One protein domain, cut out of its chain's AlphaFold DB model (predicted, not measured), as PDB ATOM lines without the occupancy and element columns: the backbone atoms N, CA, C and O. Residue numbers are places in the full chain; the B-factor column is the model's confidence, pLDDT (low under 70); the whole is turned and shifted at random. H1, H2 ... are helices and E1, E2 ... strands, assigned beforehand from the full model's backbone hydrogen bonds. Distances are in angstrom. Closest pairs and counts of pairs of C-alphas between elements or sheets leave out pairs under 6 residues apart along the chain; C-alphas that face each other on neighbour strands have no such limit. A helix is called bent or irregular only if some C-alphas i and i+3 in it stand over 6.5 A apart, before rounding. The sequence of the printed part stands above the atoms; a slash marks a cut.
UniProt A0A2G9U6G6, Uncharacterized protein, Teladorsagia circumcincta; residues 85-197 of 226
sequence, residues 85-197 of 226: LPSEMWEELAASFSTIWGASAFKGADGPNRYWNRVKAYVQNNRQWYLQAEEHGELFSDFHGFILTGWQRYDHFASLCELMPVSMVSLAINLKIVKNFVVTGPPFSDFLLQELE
ATOM      1  N   LEU A  85      -6.198  23.099  10.616       72.75
ATOM      2  CA  LEU A  85      -7.102  22.571   9.591       72.75
ATOM      3  C   LEU A  85      -8.382  23.417   9.531       72.75
ATOM      4  O   LEU A  85      -9.037  23.612  10.559       72.75
ATOM      5  N   PRO A  86      -8.782  23.909   8.349       69.44
ATOM      6  CA  PRO A  86     -10.083  24.534   8.194       69.44
ATOM      7  C   PRO A  86     -11.188  23.481   8.346       69.44
ATOM      8  O   PRO A  86     -11.096  22.371   7.818       69.44
ATOM      9  N   SER A  87     -12.263  23.859   9.040       66.19
ATOM     10  CA  SER A  87     -13.403  22.992   9.372       66.19
ATOM     11  C   SER A  87     -14.104  22.355   8.168       66.19
ATOM     12  O   SER A  87     -14.887  21.428   8.314       66.19
ATOM     13  N   GLU A  88     -13.857  22.865   6.966       72.19
ATOM     14  CA  GLU A  88     -14.551  22.470   5.740       72.19
ATOM     15  C   GLU A  88     -13.849  21.317   5.000       72.19
ATOM     16  O   GLU A  88     -14.407  20.783   4.047       72.19
ATOM     17  N   MET A  89     -12.646  20.905   5.428       82.06
ATOM     18  CA  MET A  89     -11.777  20.003   4.649       82.06
ATOM     19  C   MET A  89     -11.477  18.654   5.320       82.06
ATOM     20  O   MET A  89     -10.622  17.899   4.851       82.06
ATOM     21  N   TRP A  90     -12.167  18.320   6.414       88.06
ATOM     22  CA  TRP A  90     -11.873  17.129   7.222       88.06
ATOM     23  C   TRP A  90     -11.903  15.814   6.435       88.06
ATOM     24  O   TRP A  90     -11.003  14.992   6.594       88.06
ATOM     25  N   GLU A  91     -12.891  15.614   5.559       89.56
ATOM     26  CA  GLU A  91     -13.013  14.376   4.775       89.56
ATOM     27  C   GLU A  91     -11.882  14.215   3.748       89.56
ATOM     28  O   GLU A  91     -11.314  13.130   3.586       89.56
ATOM     29  N   GLU A  92     -11.512  15.296   3.056       86.94
ATOM     30  CA  GLU A  92     -10.432  15.274   2.062       86.94
ATOM     31  C   GLU A  92      -9.074  14.991   2.707       86.94
ATOM     32  O   GLU A  92      -8.245  14.247   2.159       86.94
ATOM     33  N   LEU A  93      -8.882  15.553   3.898       87.38
ATOM     34  CA  LEU A  93      -7.727  15.327   4.747       87.38
ATOM     35  C   LEU A  93      -7.670  13.890   5.247       87.38
ATOM     36  O   LEU A  93      -6.634  13.251   5.077       87.38
ATOM     37  N   ALA A  94      -8.768  13.358   5.782       91.62
ATOM     38  CA  ALA A  94      -8.852  11.973   6.245       91.62
ATOM     39  C   ALA A  94      -8.580  10.965   5.116       91.62
ATOM     40  O   ALA A  94      -7.973   9.916   5.331       91.62
ATOM     41  N   ALA A  95      -8.947  11.306   3.875       91.44
ATOM     42  CA  ALA A  95      -8.629  10.497   2.700       91.44
ATOM     43  C   ALA A  95      -7.128  10.481   2.334       91.44
ATOM     44  O   ALA A  95      -6.688   9.618   1.564       91.44
ATOM     45  N   SER A  96      -6.349  11.441   2.841       91.94
ATOM     46  CA  SER A  96      -4.928  11.622   2.518       91.94
ATOM     47  C   SER A  96      -4.001  11.304   3.691       91.94
ATOM     48  O   SER A  96      -2.908  10.796   3.466       91.94
ATOM     49  N   PHE A  97      -4.428  11.567   4.925       94.31
ATOM     50  CA  PHE A  97      -3.639  11.420   6.144       94.31
ATOM     51  C   PHE A  97      -4.443  10.674   7.207       94.31
ATOM     52  O   PHE A  97      -5.572  11.037   7.520       94.31
ATOM     53  N   SER A  98      -3.838   9.649   7.807       94.12
ATOM     54  CA  SER A  98      -4.470   8.865   8.876       94.12
ATOM     55  C   SER A  98      -4.348   9.504  10.260       94.12
ATOM     56  O   SER A  98      -5.171   9.237  11.135       94.12
ATOM     57  N   THR A  99      -3.315  10.322  10.465       94.94
ATOM     58  CA  THR A  99      -3.019  11.010  11.725       94.94
ATOM     59  C   THR A  99      -2.932  12.505  11.483       94.94
ATOM     60  O   THR A  99      -2.335  12.926  10.490       94.94
ATOM     61  N   ILE A 100      -3.454  13.293  12.419       94.25
ATOM     62  CA  ILE A 100      -3.461  14.757  12.346       94.25
ATOM     63  C   ILE A 100      -3.326  15.406  13.730       94.25
ATOM     64  O   ILE A 100      -3.508  14.753  14.761       94.25
ATOM     65  N   TRP A 101      -3.048  16.711  13.744       94.25
ATOM     66  CA  TRP A 101      -3.115  17.553  14.939       94.25
ATOM     67  C   TRP A 101      -3.993  18.781  14.708       94.25
ATOM     68  O   TRP A 101      -3.835  19.498  13.720       94.25
ATOM     69  N   GLY A 102      -4.845  19.095  15.682       91.94
ATOM     70  CA  GLY A 102      -5.452  20.417  15.767       91.94
ATOM     71  C   GLY A 102      -4.425  21.443  16.247       91.94
ATOM     72  O   GLY A 102      -3.563  21.138  17.075       91.94
ATOM     73  N   ALA A 103      -4.528  22.683  15.781       92.31
ATOM     74  CA  ALA A 103      -3.733  23.778  16.316       92.31
ATOM     75  C   ALA A 103      -4.602  24.994  16.584       92.31
ATOM     76  O   ALA A 103      -5.522  25.322  15.851       92.31
ATOM     77  N   SER A 104      -4.314  25.665  17.687       92.94
ATOM     78  CA  SER A 104      -4.990  26.898  18.046       92.94
ATOM     79  C   SER A 104      -4.029  27.820  18.772       92.94
ATOM     80  O   SER A 104      -2.854  27.501  18.966       92.94
ATOM     81  N   ALA A 105      -4.513  28.983  19.187       94.69
ATOM     82  CA  ALA A 105      -3.714  29.976  19.881       94.69
ATOM     83  C   ALA A 105      -4.375  30.410  21.188       94.69
ATOM     84  O   ALA A 105      -5.600  30.486  21.300       94.69
ATOM     85  N   PHE A 106      -3.547  30.750  22.174       95.19
ATOM     86  CA  PHE A 106      -3.982  31.443  23.392       95.19
ATOM     87  C   PHE A 106      -3.504  32.904  23.439       95.19
ATOM     88  O   PHE A 106      -3.928  33.668  24.313       95.19
ATOM     89  N   LYS A 107      -2.596  33.295  22.533       95.06
ATOM     90  CA  LYS A 107      -2.085  34.662  22.376       95.06
ATOM     91  C   LYS A 107      -1.436  34.888  21.008       95.06
ATOM     92  O   LYS A 107      -0.981  33.937  20.373       95.06
ATOM     93  N   GLY A 108      -1.297  36.157  20.633       92.25
ATOM     94  CA  GLY A 108      -0.501  36.635  19.504       92.25
ATOM     95  C   GLY A 108      -1.059  36.336  18.113       92.25
ATOM     96  O   GLY A 108      -0.372  36.629  17.143       92.25
ATOM     97  N   ALA A 109      -2.270  35.783  18.011       90.06
ATOM     98  CA  ALA A 109      -2.947  35.490  16.742       90.06
ATOM     99  C   ALA A 109      -4.100  36.475  16.451       90.06
ATOM    100  O   ALA A 109      -5.001  36.190  15.671       90.06
ATOM    101  N   ASP A 110      -4.080  37.646  17.093       86.81
ATOM    102  CA  ASP A 110      -5.190  38.604  17.122       86.81
ATOM    103  C   ASP A 110      -4.839  40.025  16.603       86.81
ATOM    104  O   ASP A 110      -5.674  40.942  16.556       86.81
ATOM    105  N   GLY A 111      -3.585  40.223  16.198       85.56
ATOM    106  CA  GLY A 111      -3.085  41.389  15.472       85.56
ATOM    107  C   GLY A 111      -1.648  41.788  15.854       85.56
ATOM    108  O   GLY A 111      -1.223  41.553  16.987       85.56
ATOM    109  N   PRO A 112      -0.906  42.462  14.951       82.81
ATOM    110  CA  PRO A 112       0.528  42.742  15.114       82.81
ATOM    111  C   PRO A 112       0.890  43.666  16.278       82.81
ATOM    112  O   PRO A 112       1.939  43.495  16.889       82.81
ATOM    113  N   ASN A 113       0.005  44.598  16.641       80.25
ATOM    114  CA  ASN A 113       0.270  45.614  17.668       80.25
ATOM    115  C   ASN A 113      -0.614  45.434  18.915       80.25
ATOM    116  O   ASN A 113      -0.951  46.398  19.610       80.25
ATOM    117  N   ARG A 114      -1.063  44.203  19.191       83.06
ATOM    118  CA  ARG A 114      -1.880  43.905  20.373       83.06
ATOM    119  C   ARG A 114      -0.999  43.841  21.617       83.06
ATOM    120  O   ARG A 114      -0.231  42.905  21.801       83.06
ATOM    121  N   TYR A 115      -1.133  44.822  22.503       82.94
ATOM    122  CA  TYR A 115      -0.499  44.775  23.827       82.94
ATOM    123  C   TYR A 115      -1.348  44.008  24.852       82.94
ATOM    124  O   TYR A 115      -0.807  43.447  25.802       82.94
ATOM    125  N   TRP A 116      -2.672  43.966  24.661       85.06
ATOM    126  CA  TRP A 116      -3.609  43.260  25.534       85.06
ATOM    127  C   TRP A 116      -4.099  41.967  24.880       85.06
ATOM    128  O   TRP A 116      -4.307  41.916  23.668       85.06
ATOM    129  N   ASN A 117      -4.299  40.932  25.693       87.75
ATOM    130  CA  ASN A 117      -4.752  39.629  25.227       87.75
ATOM    131  C   ASN A 117      -6.285  39.565  25.176       87.75
ATOM    132  O   ASN A 117      -6.915  39.510  26.229       87.75
ATOM    133  N   ARG A 118      -6.891  39.525  23.977       88.75
ATOM    134  CA  ARG A 118      -8.350  39.374  23.788       88.75
ATOM    135  C   ARG A 118      -8.849  37.972  24.168       88.75
ATOM    136  O   ARG A 118      -9.335  37.233  23.316       88.75
ATOM    137  N   VAL A 119      -8.801  37.625  25.457       91.50
ATOM    138  CA  VAL A 119      -9.096  36.278  25.993       91.50
ATOM    139  C   VAL A 119     -10.383  35.680  25.419       91.50
ATOM    140  O   VAL A 119     -10.403  34.512  25.048       91.50
ATOM    141  N   LYS A 120     -11.458  36.474  25.301       91.88
ATOM    142  CA  LYS A 120     -12.755  36.001  24.788       91.88
ATOM    143  C   LYS A 120     -12.655  35.399  23.381       91.88
ATOM    144  O   LYS A 120     -13.278  34.371  23.140       91.88
ATOM    145  N   ALA A 121     -11.887  36.016  22.482       92.19
ATOM    146  CA  ALA A 121     -11.733  35.528  21.114       92.19
ATOM    147  C   ALA A 121     -10.997  34.181  21.098       92.19
ATOM    148  O   ALA A 121     -11.481  33.228  20.496       92.19
ATOM    149  N   TYR A 122      -9.904  34.068  21.858       94.38
ATOM    150  CA  TYR A 122      -9.177  32.805  22.015       94.38
ATOM    151  C   TYR A 122     -10.056  31.707  22.617       94.38
ATOM    152  O   TYR A 122     -10.085  30.596  22.102       94.38
ATOM    153  N   VAL A 123     -10.832  32.027  23.654       94.06
ATOM    154  CA  VAL A 123     -11.780  31.097  24.287       94.06
ATOM    155  C   VAL A 123     -12.814  30.582  23.292       94.06
ATOM    156  O   VAL A 123     -13.102  29.388  23.264       94.06
ATOM    157  N   GLN A 124     -13.387  31.472  22.483       93.38
ATOM    158  CA  GLN A 124     -14.365  31.092  21.468       93.38
ATOM    159  C   GLN A 124     -13.726  30.208  20.396       93.38
ATOM    160  O   GLN A 124     -14.289  29.166  20.082       93.38
ATOM    161  N   ASN A 125     -12.534  30.570  19.918       92.81
ATOM    162  CA  ASN A 125     -11.797  29.790  18.927       92.81
ATOM    163  C   ASN A 125     -11.454  28.383  19.438       92.81
ATOM    164  O   ASN A 125     -11.754  27.394  18.783       92.81
ATOM    165  N   ASN A 126     -10.899  28.276  20.647       94.19
ATOM    166  CA  ASN A 126     -10.541  26.987  21.243       94.19
ATOM    167  C   ASN A 126     -11.764  26.104  21.532       94.19
ATOM    168  O   ASN A 126     -11.667  24.884  21.460       94.19
ATOM    169  N   ARG A 127     -12.931  26.699  21.821       93.38
ATOM    170  CA  ARG A 127     -14.189  25.942  21.915       93.38
ATOM    171  C   ARG A 127     -14.618  25.376  20.568       93.38
ATOM    172  O   ARG A 127     -15.060  24.238  20.537       93.38
ATOM    173  N   GLN A 128     -14.509  26.155  19.491       91.69
ATOM    174  CA  GLN A 128     -14.827  25.651  18.152       91.69
ATOM    175  C   GLN A 128     -13.889  24.511  17.770       91.69
ATOM    176  O   GLN A 128     -14.358  23.466  17.346       91.69
ATOM    177  N   TRP A 129     -12.593  24.661  18.040       91.44
ATOM    178  CA  TRP A 129     -11.610  23.600  17.837       91.44
ATOM    179  C   TRP A 129     -11.948  22.304  18.573       91.44
ATOM    180  O   TRP A 129     -11.889  21.237  17.973       91.44
ATOM    181  N   TYR A 130     -12.347  22.397  19.844       92.12
ATOM    182  CA  TYR A 130     -12.810  21.236  20.602       92.12
ATOM    183  C   TYR A 130     -14.020  20.567  19.932       92.12
ATOM    184  O   TYR A 130     -14.001  19.364  19.711       92.12
ATOM    185  N   LEU A 131     -15.054  21.343  19.579       92.06
ATOM    186  CA  LEU A 131     -16.273  20.804  18.960       92.06
ATOM    187  C   LEU A 131     -15.989  20.138  17.612       92.06
ATOM    188  O   LEU A 131     -16.526  19.076  17.335       92.06
ATOM    189  N   GLN A 132     -15.113  20.733  16.808       90.00
ATOM    190  CA  GLN A 132     -14.697  20.176  15.525       90.00
ATOM    191  C   GLN A 132     -13.954  18.846  15.688       90.00
ATOM    192  O   GLN A 132     -14.175  17.927  14.907       90.00
ATOM    193  N   ALA A 133     -13.113  18.711  16.717       90.44
ATOM    194  CA  ALA A 133     -12.460  17.438  17.006       90.44
ATOM    195  C   ALA A 133     -13.439  16.373  17.521       90.44
ATOM    196  O   ALA A 133     -13.292  15.213  17.160       90.44
ATOM    197  N   GLU A 134     -14.443  16.747  18.319       91.69
ATOM    198  CA  GLU A 134     -15.498  15.809  18.741       91.69
ATOM    199  C   GLU A 134     -16.351  15.342  17.557       91.69
ATOM    200  O   GLU A 134     -16.729  14.179  17.491       91.69
ATOM    201  N   GLU A 135     -16.660  16.242  16.621       92.12
ATOM    202  CA  GLU A 135     -17.523  15.948  15.474       92.12
ATOM    203  C   GLU A 135     -16.801  15.154  14.377       92.12
ATOM    204  O   GLU A 135     -17.373  14.234  13.796       92.12
ATOM    205  N   HIS A 136     -15.542  15.492  14.093       91.94
ATOM    206  CA  HIS A 136     -14.810  14.977  12.931       91.94
ATOM    207  C   HIS A 136     -13.593  14.121  13.287       91.94
ATOM    208  O   HIS A 136     -12.971  13.544  12.395       91.94
ATOM    209  N   GLY A 137     -13.231  14.008  14.568       91.44
ATOM    210  CA  GLY A 137     -12.042  13.272  15.004       91.44
ATOM    211  C   GLY A 137     -12.058  11.796  14.604       91.44
ATOM    212  O   GLY A 137     -11.010  11.254  14.260       91.44
ATOM    213  N   GLU A 138     -13.240  11.175  14.559       94.56
ATOM    214  CA  GLU A 138     -13.422   9.771  14.159       94.56
ATOM    215  C   GLU A 138     -13.172   9.508  12.664       94.56
ATOM    216  O   GLU A 138     -13.017   8.355  12.265       94.56
ATOM    217  N   LEU A 139     -13.082  10.550  11.826       94.31
ATOM    218  CA  LEU A 139     -12.673  10.398  10.423       94.31
ATOM    219  C   LEU A 139     -11.207   9.955  10.302       94.31
ATOM    220  O   LEU A 139     -10.810   9.381   9.287       94.31
ATOM    221  N   PHE A 140     -10.400  10.215  11.331       94.19
ATOM    222  CA  PHE A 140      -8.978   9.908  11.365       94.19
ATOM    223  C   PHE A 140      -8.721   8.666  12.208       94.19
ATOM    224  O   PHE A 140      -9.391   8.403  13.203       94.19
ATOM    225  N   SER A 141      -7.681   7.913  11.852       95.31
ATOM    226  CA  SER A 141      -7.226   6.808  12.701       95.31
ATOM    227  C   SER A 141      -6.628   7.310  14.019       95.31
ATOM    228  O   SER A 141      -6.678   6.603  15.020       95.31
ATOM    229  N   ASP A 142      -6.028   8.505  14.006       94.38
ATOM    230  CA  ASP A 142      -5.446   9.156  15.183       94.38
ATOM    231  C   ASP A 142      -5.604  10.682  15.077       94.38
ATOM    232  O   ASP A 142      -4.783  11.369  14.460       94.38
ATOM    233  N   PHE A 143      -6.660  11.229  15.686       93.19
ATOM    234  CA  PHE A 143      -6.681  12.647  16.045       93.19
ATOM    235  C   PHE A 143      -5.827  12.823  17.303       93.19
ATOM    236  O   PHE A 143      -6.286  12.606  18.425       93.19
ATOM    237  N   HIS A 144      -4.566  13.204  17.121       93.38
ATOM    238  CA  HIS A 144      -3.585  13.068  18.193       93.38
ATOM    239  C   HIS A 144      -3.798  14.060  19.347       93.38
ATOM    240  O   HIS A 144      -3.472  13.784  20.503       93.38
ATOM    241  N   GLY A 145      -4.326  15.245  19.041       91.81
ATOM    242  CA  GLY A 145      -4.630  16.271  20.030       91.81
ATOM    243  C   GLY A 145      -4.434  17.684  19.500       91.81
ATOM    244  O   GLY A 145      -4.406  17.918  18.293       91.81
ATOM    245  N   PHE A 146      -4.292  18.629  20.431       92.25
ATOM    246  CA  PHE A 146      -4.179  20.054  20.132       92.25
ATOM    247  C   PHE A 146      -2.806  20.624  20.473       92.25
ATOM    248  O   PHE A 146      -2.277  20.408  21.565       92.25
ATOM    249  N   ILE A 147      -2.288  21.459  19.577       94.50
ATOM    250  CA  ILE A 147      -1.149  22.337  19.823       94.50
ATOM    251  C   ILE A 147      -1.680  23.733  20.162       94.50
ATOM    252  O   ILE A 147      -2.279  24.408  19.328       94.50
ATOM    253  N   LEU A 148      -1.438  24.190  21.394       93.62
ATOM    254  CA  LEU A 148      -1.759  25.552  21.827       93.62
ATOM    255  C   LEU A 148      -0.556  26.479  21.639       93.62
ATOM    256  O   LEU A 148       0.392  26.480  22.424       93.62
ATOM    257  N   THR A 149      -0.618  27.306  20.603       94.69
ATOM    258  CA  THR A 149       0.440  28.245  20.227       94.69
ATOM    259  C   THR A 149       0.314  29.599  20.928       94.69
ATOM    260  O   THR A 149      -0.768  30.056  21.309       94.69
ATOM    261  N   GLY A 150       1.458  30.262  21.102       94.56
ATOM    262  CA  GLY A 150       1.540  31.601  21.677       94.56
ATOM    263  C   GLY A 150       2.480  32.497  20.887       94.56
ATOM    264  O   GLY A 150       3.598  32.768  21.335       94.56
ATOM    265  N   TRP A 151       2.016  32.957  19.728       92.12
ATOM    266  CA  TRP A 151       2.773  33.798  18.799       92.12
ATOM    267  C   TRP A 151       3.265  35.087  19.460       92.12
ATOM    268  O   TRP A 151       2.663  35.586  20.412       92.12
ATOM    269  N   GLN A 152       4.403  35.602  18.995       88.50
ATOM    270  CA  GLN A 152       5.073  36.756  19.611       88.50
ATOM    271  C   GLN A 152       5.199  37.958  18.675       88.50
ATOM    272  O   GLN A 152       5.304  39.077  19.159       88.50
ATOM    273  N   ARG A 153       5.234  37.738  17.357       88.06
ATOM    274  CA  ARG A 153       5.394  38.773  16.329       88.06
ATOM    275  C   ARG A 153       4.846  38.262  15.000       88.06
ATOM    276  O   ARG A 153       4.850  37.054  14.776       88.06
ATOM    277  N   TYR A 154       4.418  39.181  14.144       85.19
ATOM    278  CA  TYR A 154       3.866  38.877  12.816       85.19
ATOM    279  C   TYR A 154       4.912  38.951  11.707       85.19
ATOM    280  O   TYR A 154       4.785  38.303  10.676       85.19
ATOM    281  N   ASP A 155       5.965  39.724  11.935       82.94
ATOM    282  CA  ASP A 155       7.129  39.782  11.070       82.94
ATOM    283  C   ASP A 155       8.394  39.923  11.929       82.94
ATOM    284  O   ASP A 155       8.327  40.056  13.154       82.94
ATOM    285  N   HIS A 156       9.565  39.837  11.299       83.56
ATOM    286  CA  HIS A 156      10.853  39.866  11.996       83.56
ATOM    287  C   HIS A 156      11.174  41.203  12.681       83.56
ATOM    288  O   HIS A 156      11.984  41.212  13.606       83.56
ATOM    289  N   PHE A 157      10.550  42.301  12.254       84.31
ATOM    290  CA  PHE A 157      10.824  43.664  12.715       84.31
ATOM    291  C   PHE A 157       9.669  44.274  13.529       84.31
ATOM    292  O   PHE A 157       9.814  45.368  14.075       84.31
ATOM    293  N   ALA A 158       8.544  43.574  13.647       84.06
ATOM    294  CA  ALA A 158       7.384  43.988  14.414       84.06
ATOM    295  C   ALA A 158       7.665  43.965  15.920       84.06
ATOM    296  O   ALA A 158       8.442  43.155  16.436       84.06
ATOM    297  N   SER A 159       6.964  44.836  16.649       86.81
ATOM    298  CA  SER A 159       6.948  44.793  18.110       86.81
ATOM    299  C   SER A 159       6.396  43.463  18.619       86.81
ATOM    300  O   SER A 159       5.518  42.864  17.997       86.81
ATOM    301  N   LEU A 160       6.859  43.045  19.799       89.62
ATOM    302  CA  LEU A 160       6.262  41.908  20.489       89.62
ATOM    303  C   LEU A 160       4.802  42.208  20.849       89.62
ATOM    304  O   LEU A 160       4.507  43.250  21.438       89.62
ATOM    305  N   CYS A 161       3.911  41.270  20.549       88.50
ATOM    306  CA  CYS A 161       2.509  41.329  20.934       88.50
ATOM    307  C   CYS A 161       2.216  40.377  22.099       88.50
ATOM    308  O   CYS A 161       2.847  39.327  22.254       88.50
ATOM    309  N   GLU A 162       1.247  40.762  22.932       89.06
ATOM    310  CA  GLU A 162       0.659  39.929  23.983       89.06
ATOM    311  C   GLU A 162       1.711  39.156  24.795       89.06
ATOM    312  O   GLU A 162       1.834  37.930  24.713       89.06
ATOM    313  N   LEU A 163       2.541  39.892  25.541       90.19
ATOM    314  CA  LEU A 163       3.635  39.298  26.307       90.19
ATOM    315  C   LEU A 163       3.124  38.228  27.278       90.19
ATOM    316  O   LEU A 163       2.001  38.268  27.778       90.19
ATOM    317  N   MET A 164       3.992  37.277  27.606       90.81
ATOM    318  CA  MET A 164       3.603  36.126  28.414       90.81
ATOM    319  C   MET A 164       2.887  36.491  29.744       90.81
ATOM    320  O   MET A 164       1.870  35.853  30.024       90.81
ATOM    321  N   PRO A 165       3.295  37.517  30.530       90.31
ATOM    322  CA  PRO A 165       2.599  37.861  31.773       90.31
ATOM    323  C   PRO A 165       1.120  38.220  31.581       90.31
ATOM    324  O   PRO A 165       0.287  37.820  32.392       90.31
ATOM    325  N   VAL A 166       0.777  38.926  30.496       88.25
ATOM    326  CA  VAL A 166      -0.614  39.327  30.214       88.25
ATOM    327  C   VAL A 166      -1.439  38.188  29.613       88.25
ATOM    328  O   VAL A 166      -2.661  38.177  29.734       88.25
ATOM    329  N   SER A 167      -0.781  37.196  29.016       93.12
ATOM    330  CA  SER A 167      -1.433  36.051  28.373       93.12
ATOM    331  C   SER A 167      -1.547  34.819  29.258       93.12
ATOM    332  O   SER A 167      -2.094  33.810  28.823       93.12
ATOM    333  N   MET A 168      -1.068  34.869  30.500       91.31
ATOM    334  CA  MET A 168      -1.036  33.681  31.353       91.31
ATOM    335  C   MET A 168      -2.415  33.217  31.804       91.31
ATOM    336  O   MET A 168      -2.686  32.019  31.853       91.31
ATOM    337  N   VAL A 169      -3.324  34.167  32.021       90.31
ATOM    338  CA  VAL A 169      -4.743  33.867  32.242       90.31
ATOM    339  C   VAL A 169      -5.360  33.232  30.993       90.31
ATOM    340  O   VAL A 169      -6.102  32.260  31.105       90.31
ATOM    341  N   SER A 170      -5.014  33.728  29.802       94.19
ATOM    342  CA  SER A 170      -5.498  33.155  28.544       94.19
ATOM    343  C   SER A 170      -5.007  31.727  28.339       94.19
ATOM    344  O   SER A 170      -5.814  30.855  28.027       94.19
ATOM    345  N   LEU A 171      -3.717  31.457  28.570       93.81
ATOM    346  CA  LEU A 171      -3.162  30.103  28.483       93.81
ATOM    347  C   LEU A 171      -3.937  29.146  29.384       93.81
ATOM    348  O   LEU A 171      -4.406  28.108  28.931       93.81
ATOM    349  N   ALA A 172      -4.113  29.531  30.646       91.50
ATOM    350  CA  ALA A 172      -4.793  28.719  31.635       91.50
ATOM    351  C   ALA A 172      -6.241  28.383  31.237       91.50
ATOM    352  O   ALA A 172      -6.675  27.235  31.347       91.50
ATOM    353  N   ILE A 173      -6.999  29.377  30.765       91.81
ATOM    354  CA  ILE A 173      -8.397  29.171  30.377       91.81
ATOM    355  C   ILE A 173      -8.476  28.303  29.117       91.81
ATOM    356  O   ILE A 173      -9.265  27.361  29.081       91.81
ATOM    357  N   ASN A 174      -7.655  28.590  28.103       94.00
ATOM    358  CA  ASN A 174      -7.681  27.848  26.844       94.00
ATOM    359  C   ASN A 174      -7.195  26.405  27.013       94.00
ATOM    360  O   ASN A 174      -7.794  25.514  26.424       94.00
ATOM    361  N   LEU A 175      -6.216  26.149  27.889       92.31
ATOM    362  CA  LEU A 175      -5.802  24.790  28.251       92.31
ATOM    363  C   LEU A 175      -6.967  23.985  28.842       92.31
ATOM    364  O   LEU A 175      -7.175  22.832  28.476       92.31
ATOM    365  N   LYS A 176      -7.772  24.603  29.715       89.75
ATOM    366  CA  LYS A 176      -8.957  23.948  30.279       89.75
ATOM    367  C   LYS A 176     -10.026  23.663  29.220       89.75
ATOM    368  O   LYS A 176     -10.650  22.607  29.263       89.75
ATOM    369  N   ILE A 177     -10.218  24.582  28.274       92.12
ATOM    370  CA  ILE A 177     -11.190  24.432  27.183       92.12
ATOM    371  C   ILE A 177     -10.812  23.280  26.260       92.12
ATOM    372  O   ILE A 177     -11.648  22.419  26.030       92.12
ATOM    373  N   VAL A 178      -9.575  23.222  25.766       90.50
ATOM    374  CA  VAL A 178      -9.187  22.154  24.825       90.50
ATOM    375  C   VAL A 178      -9.130  20.772  25.485       90.50
ATOM    376  O   VAL A 178      -9.147  19.768  24.785       90.50
ATOM    377  N   LYS A 179      -9.069  20.707  26.823       86.62
ATOM    378  CA  LYS A 179      -9.073  19.449  27.588       86.62
ATOM    379  C   LYS A 179     -10.466  18.964  27.978       86.62
ATOM    380  O   LYS A 179     -10.708  17.769  27.929       86.62
ATOM    381  N   ASN A 180     -11.341  19.865  28.424       83.12
ATOM    382  CA  ASN A 180     -12.606  19.494  29.072       83.12
ATOM    383  C   ASN A 180     -13.828  20.224  28.503       83.12
ATOM    384  O   ASN A 180     -14.910  20.091  29.074       83.12
ATOM    385  N   PHE A 181     -13.656  21.069  27.474       82.62
ATOM    386  CA  PHE A 181     -14.628  22.021  26.904       82.62
ATOM    387  C   PHE A 181     -15.120  23.127  27.858       82.62
ATOM    388  O   PHE A 181     -15.300  24.297  27.492       82.62
ATOM    389  N   VAL A 182     -15.317  22.773  29.121       75.44
ATOM    390  CA  VAL A 182     -15.995  23.543  30.145       75.44
ATOM    391  C   VAL A 182     -14.979  24.259  31.036       75.44
ATOM    392  O   VAL A 182     -14.028  23.681  31.557       75.44
ATOM    393  N   VAL A 183     -15.205  25.557  31.255       68.88
ATOM    394  CA  VAL A 183     -14.357  26.380  32.139       68.88
ATOM    395  C   VAL A 183     -14.750  26.205  33.618       68.88
ATOM    396  O   VAL A 183     -13.930  26.430  34.512       68.88
ATOM    397  N   THR A 184     -15.972  25.743  33.899       63.59
ATOM    398  CA  THR A 184     -16.446  25.374  35.247       63.59
ATOM    399  C   THR A 184     -15.885  24.005  35.677       63.59
ATOM    400  O   THR A 184     -15.328  23.273  34.863       63.59
ATOM    401  N   GLY A 185     -15.862  23.694  36.977       61.25
ATOM    402  CA  GLY A 185     -15.273  22.450  37.512       61.25
ATOM    403  C   GLY A 185     -14.408  22.683  38.761       61.25
ATOM    404  O   GLY A 185     -14.537  23.755  39.358       61.25
ATOM    405  N   PRO A 186     -13.538  21.725  39.163       62.56
ATOM    406  CA  PRO A 186     -12.690  21.840  40.359       62.56
ATOM    407  C   PRO A 186     -11.879  23.146  40.368       62.56
ATOM    408  O   PRO A 186     -11.730  23.762  39.301       62.56
ATOM    409  N   PRO A 187     -11.363  23.581  41.542       69.88
ATOM    410  CA  PRO A 187     -10.680  24.861  41.680       69.88
ATOM    411  C   PRO A 187      -9.702  25.058  40.528       69.88
ATOM    412  O   PRO A 187      -8.829  24.227  40.295       69.88
ATOM    413  N   PHE A 188      -9.893  26.136  39.768       75.69
ATOM    414  CA  PHE A 188      -9.167  26.384  38.521       75.69
ATOM    415  C   PHE A 188      -7.644  26.271  38.707       75.69
ATOM    416  O   PHE A 188      -6.943  25.756  37.845       75.69
ATOM    417  N   SER A 189      -7.147  26.670  39.878       74.56
ATOM    418  CA  SER A 189      -5.753  26.522  40.289       74.56
ATOM    419  C   SER A 189      -5.286  25.069  40.428       74.56
ATOM    420  O   SER A 189      -4.156  24.781  40.055       74.56
ATOM    421  N   ASP A 190      -6.108  24.159  40.950       79.50
ATOM    422  CA  ASP A 190      -5.738  22.750  41.141       79.50
ATOM    423  C   ASP A 190      -5.550  22.053  39.797       79.50
ATOM    424  O   ASP A 190      -4.517  21.423  39.577       79.50
ATOM    425  N   PHE A 191      -6.507  22.253  38.882       82.56
ATOM    426  CA  PHE A 191      -6.439  21.745  37.514       82.56
ATOM    427  C   PHE A 191      -5.157  22.208  36.813       82.56
ATOM    428  O   PHE A 191      -4.399  21.395  36.300       82.56
ATOM    429  N   LEU A 192      -4.870  23.512  36.845       80.50
ATOM    430  CA  LEU A 192      -3.682  24.054  36.181       80.50
ATOM    431  C   LEU A 192      -2.382  23.539  36.781       80.50
ATOM    432  O   LEU A 192      -1.440  23.271  36.047       80.50
ATOM    433  N   LEU A 193      -2.306  23.433  38.108       82.62
ATOM    434  CA  LEU A 193      -1.103  22.929  38.764       82.62
ATOM    435  C   LEU A 193      -0.851  21.462  38.409       82.62
ATOM    436  O   LEU A 193       0.306  21.071  38.298       82.62
ATOM    437  N   GLN A 194      -1.914  20.679  38.225       83.19
ATOM    438  CA  GLN A 194      -1.828  19.296  37.777       83.19
ATOM    439  C   GLN A 194      -1.392  19.204  36.309       83.19
ATOM    440  O   GLN A 194      -0.395  18.548  36.031       83.19
ATOM    441  N   GLU A 195      -2.081  19.893  35.395       81.81
ATOM    442  CA  GLU A 195      -1.781  19.833  33.954       81.81
ATOM    443  C   GLU A 195      -0.401  20.399  33.604       81.81
ATOM    444  O   GLU A 195       0.278  19.887  32.724       81.81
ATOM    445  N   LEU A 196       0.035  21.457  34.293       81.94
ATOM    446  CA  LEU A 196       1.358  22.051  34.083       81.94
ATOM    447  C   LEU A 196       2.459  21.352  34.892       81.94
ATOM    448  O   LEU A 196       3.572  21.871  34.969       81.94
ATOM    449  N   GLU A 197       2.140  20.246  35.571       84.88
ATOM    450  CA  GLU A 197       3.056  19.495  36.440       84.88
ATOM    451  C   GLU A 197       3.780  20.382  37.477       84.88
ATOM    452  O   GLU A 197       4.915  20.142  37.908       84.88
TER     453      GLU A 197
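Overview. This is residues 85 to 197 of the 226 residues of an uncharacterized protein of Teladorsagia circumcincta (UniProt A0A2G9U6G6). Two long parallel strands, E1 and E2, form a narrow ribbon with H2 and H3 packed along it; H1 sits by the end of H2, and H4 lies beyond H3. The printed part has 113 residues, with elements in the order H1 E1 H2 E2 H3 H4, mixed helices and strands. It is compact: radius of gyration of the C-alphas 15.4 A, spans 41 by 40 by 23 A.

Arrangement. Start at E1, residues 99 to 107, parallel to E2, residues 142 to 150; N 102 and O 145, 2.9 A apart, are within hydrogen-bond range. With H2, residues 119 to 139, they make a strand-helix-strand unit, parallel neighbours joined through a helix, with a right-handed crossover. H3, residues 164 to 180, touches H2, closest C-alphas Ser 170 and Val 119, 5.4 A, at a shallow tilt of 31 degrees, the same way. H4, residues 188 to 195, only just touches H3, with 3 pairs of C-alphas within 8 A, through residues 172 to 176 of H3 alone; closest are Ala 172 and Leu 192, 6.6 A. H1, residues 90 to 94, touches residues 136 to 139 of H2 alone, closest C-alphas Ala 94 and Leu 139, 5.9 A. Every O i to N i+4 pair is within hydrogen-bond range in H1 and H4, 15 of 17 in H2 and 11 of 13 in H3.

Along the chain. Find C-alpha 90 at (-11.873, 17.129, 7.222), where H1 begins, and C-alpha 195 at (-1.781, 19.833, 33.954), where H4 ends. E1 spans 26.0 A, E2 24.4 A, H2 30.4 A and H3 23.2 A. H2 and H3 are irregular: C-alphas 135 and 138 are 7.5 A apart, 166 and 169 7.1 A.

Size, cuts and confidence. The farthest C-alphas, Phe 157 and Pro 186, are 42.3 A apart. The printed part has no cut; the links E1 to H2 and E2 to H3 are long. Look for pLDDT under 70 at residues 86 to 87 and 183 to 187.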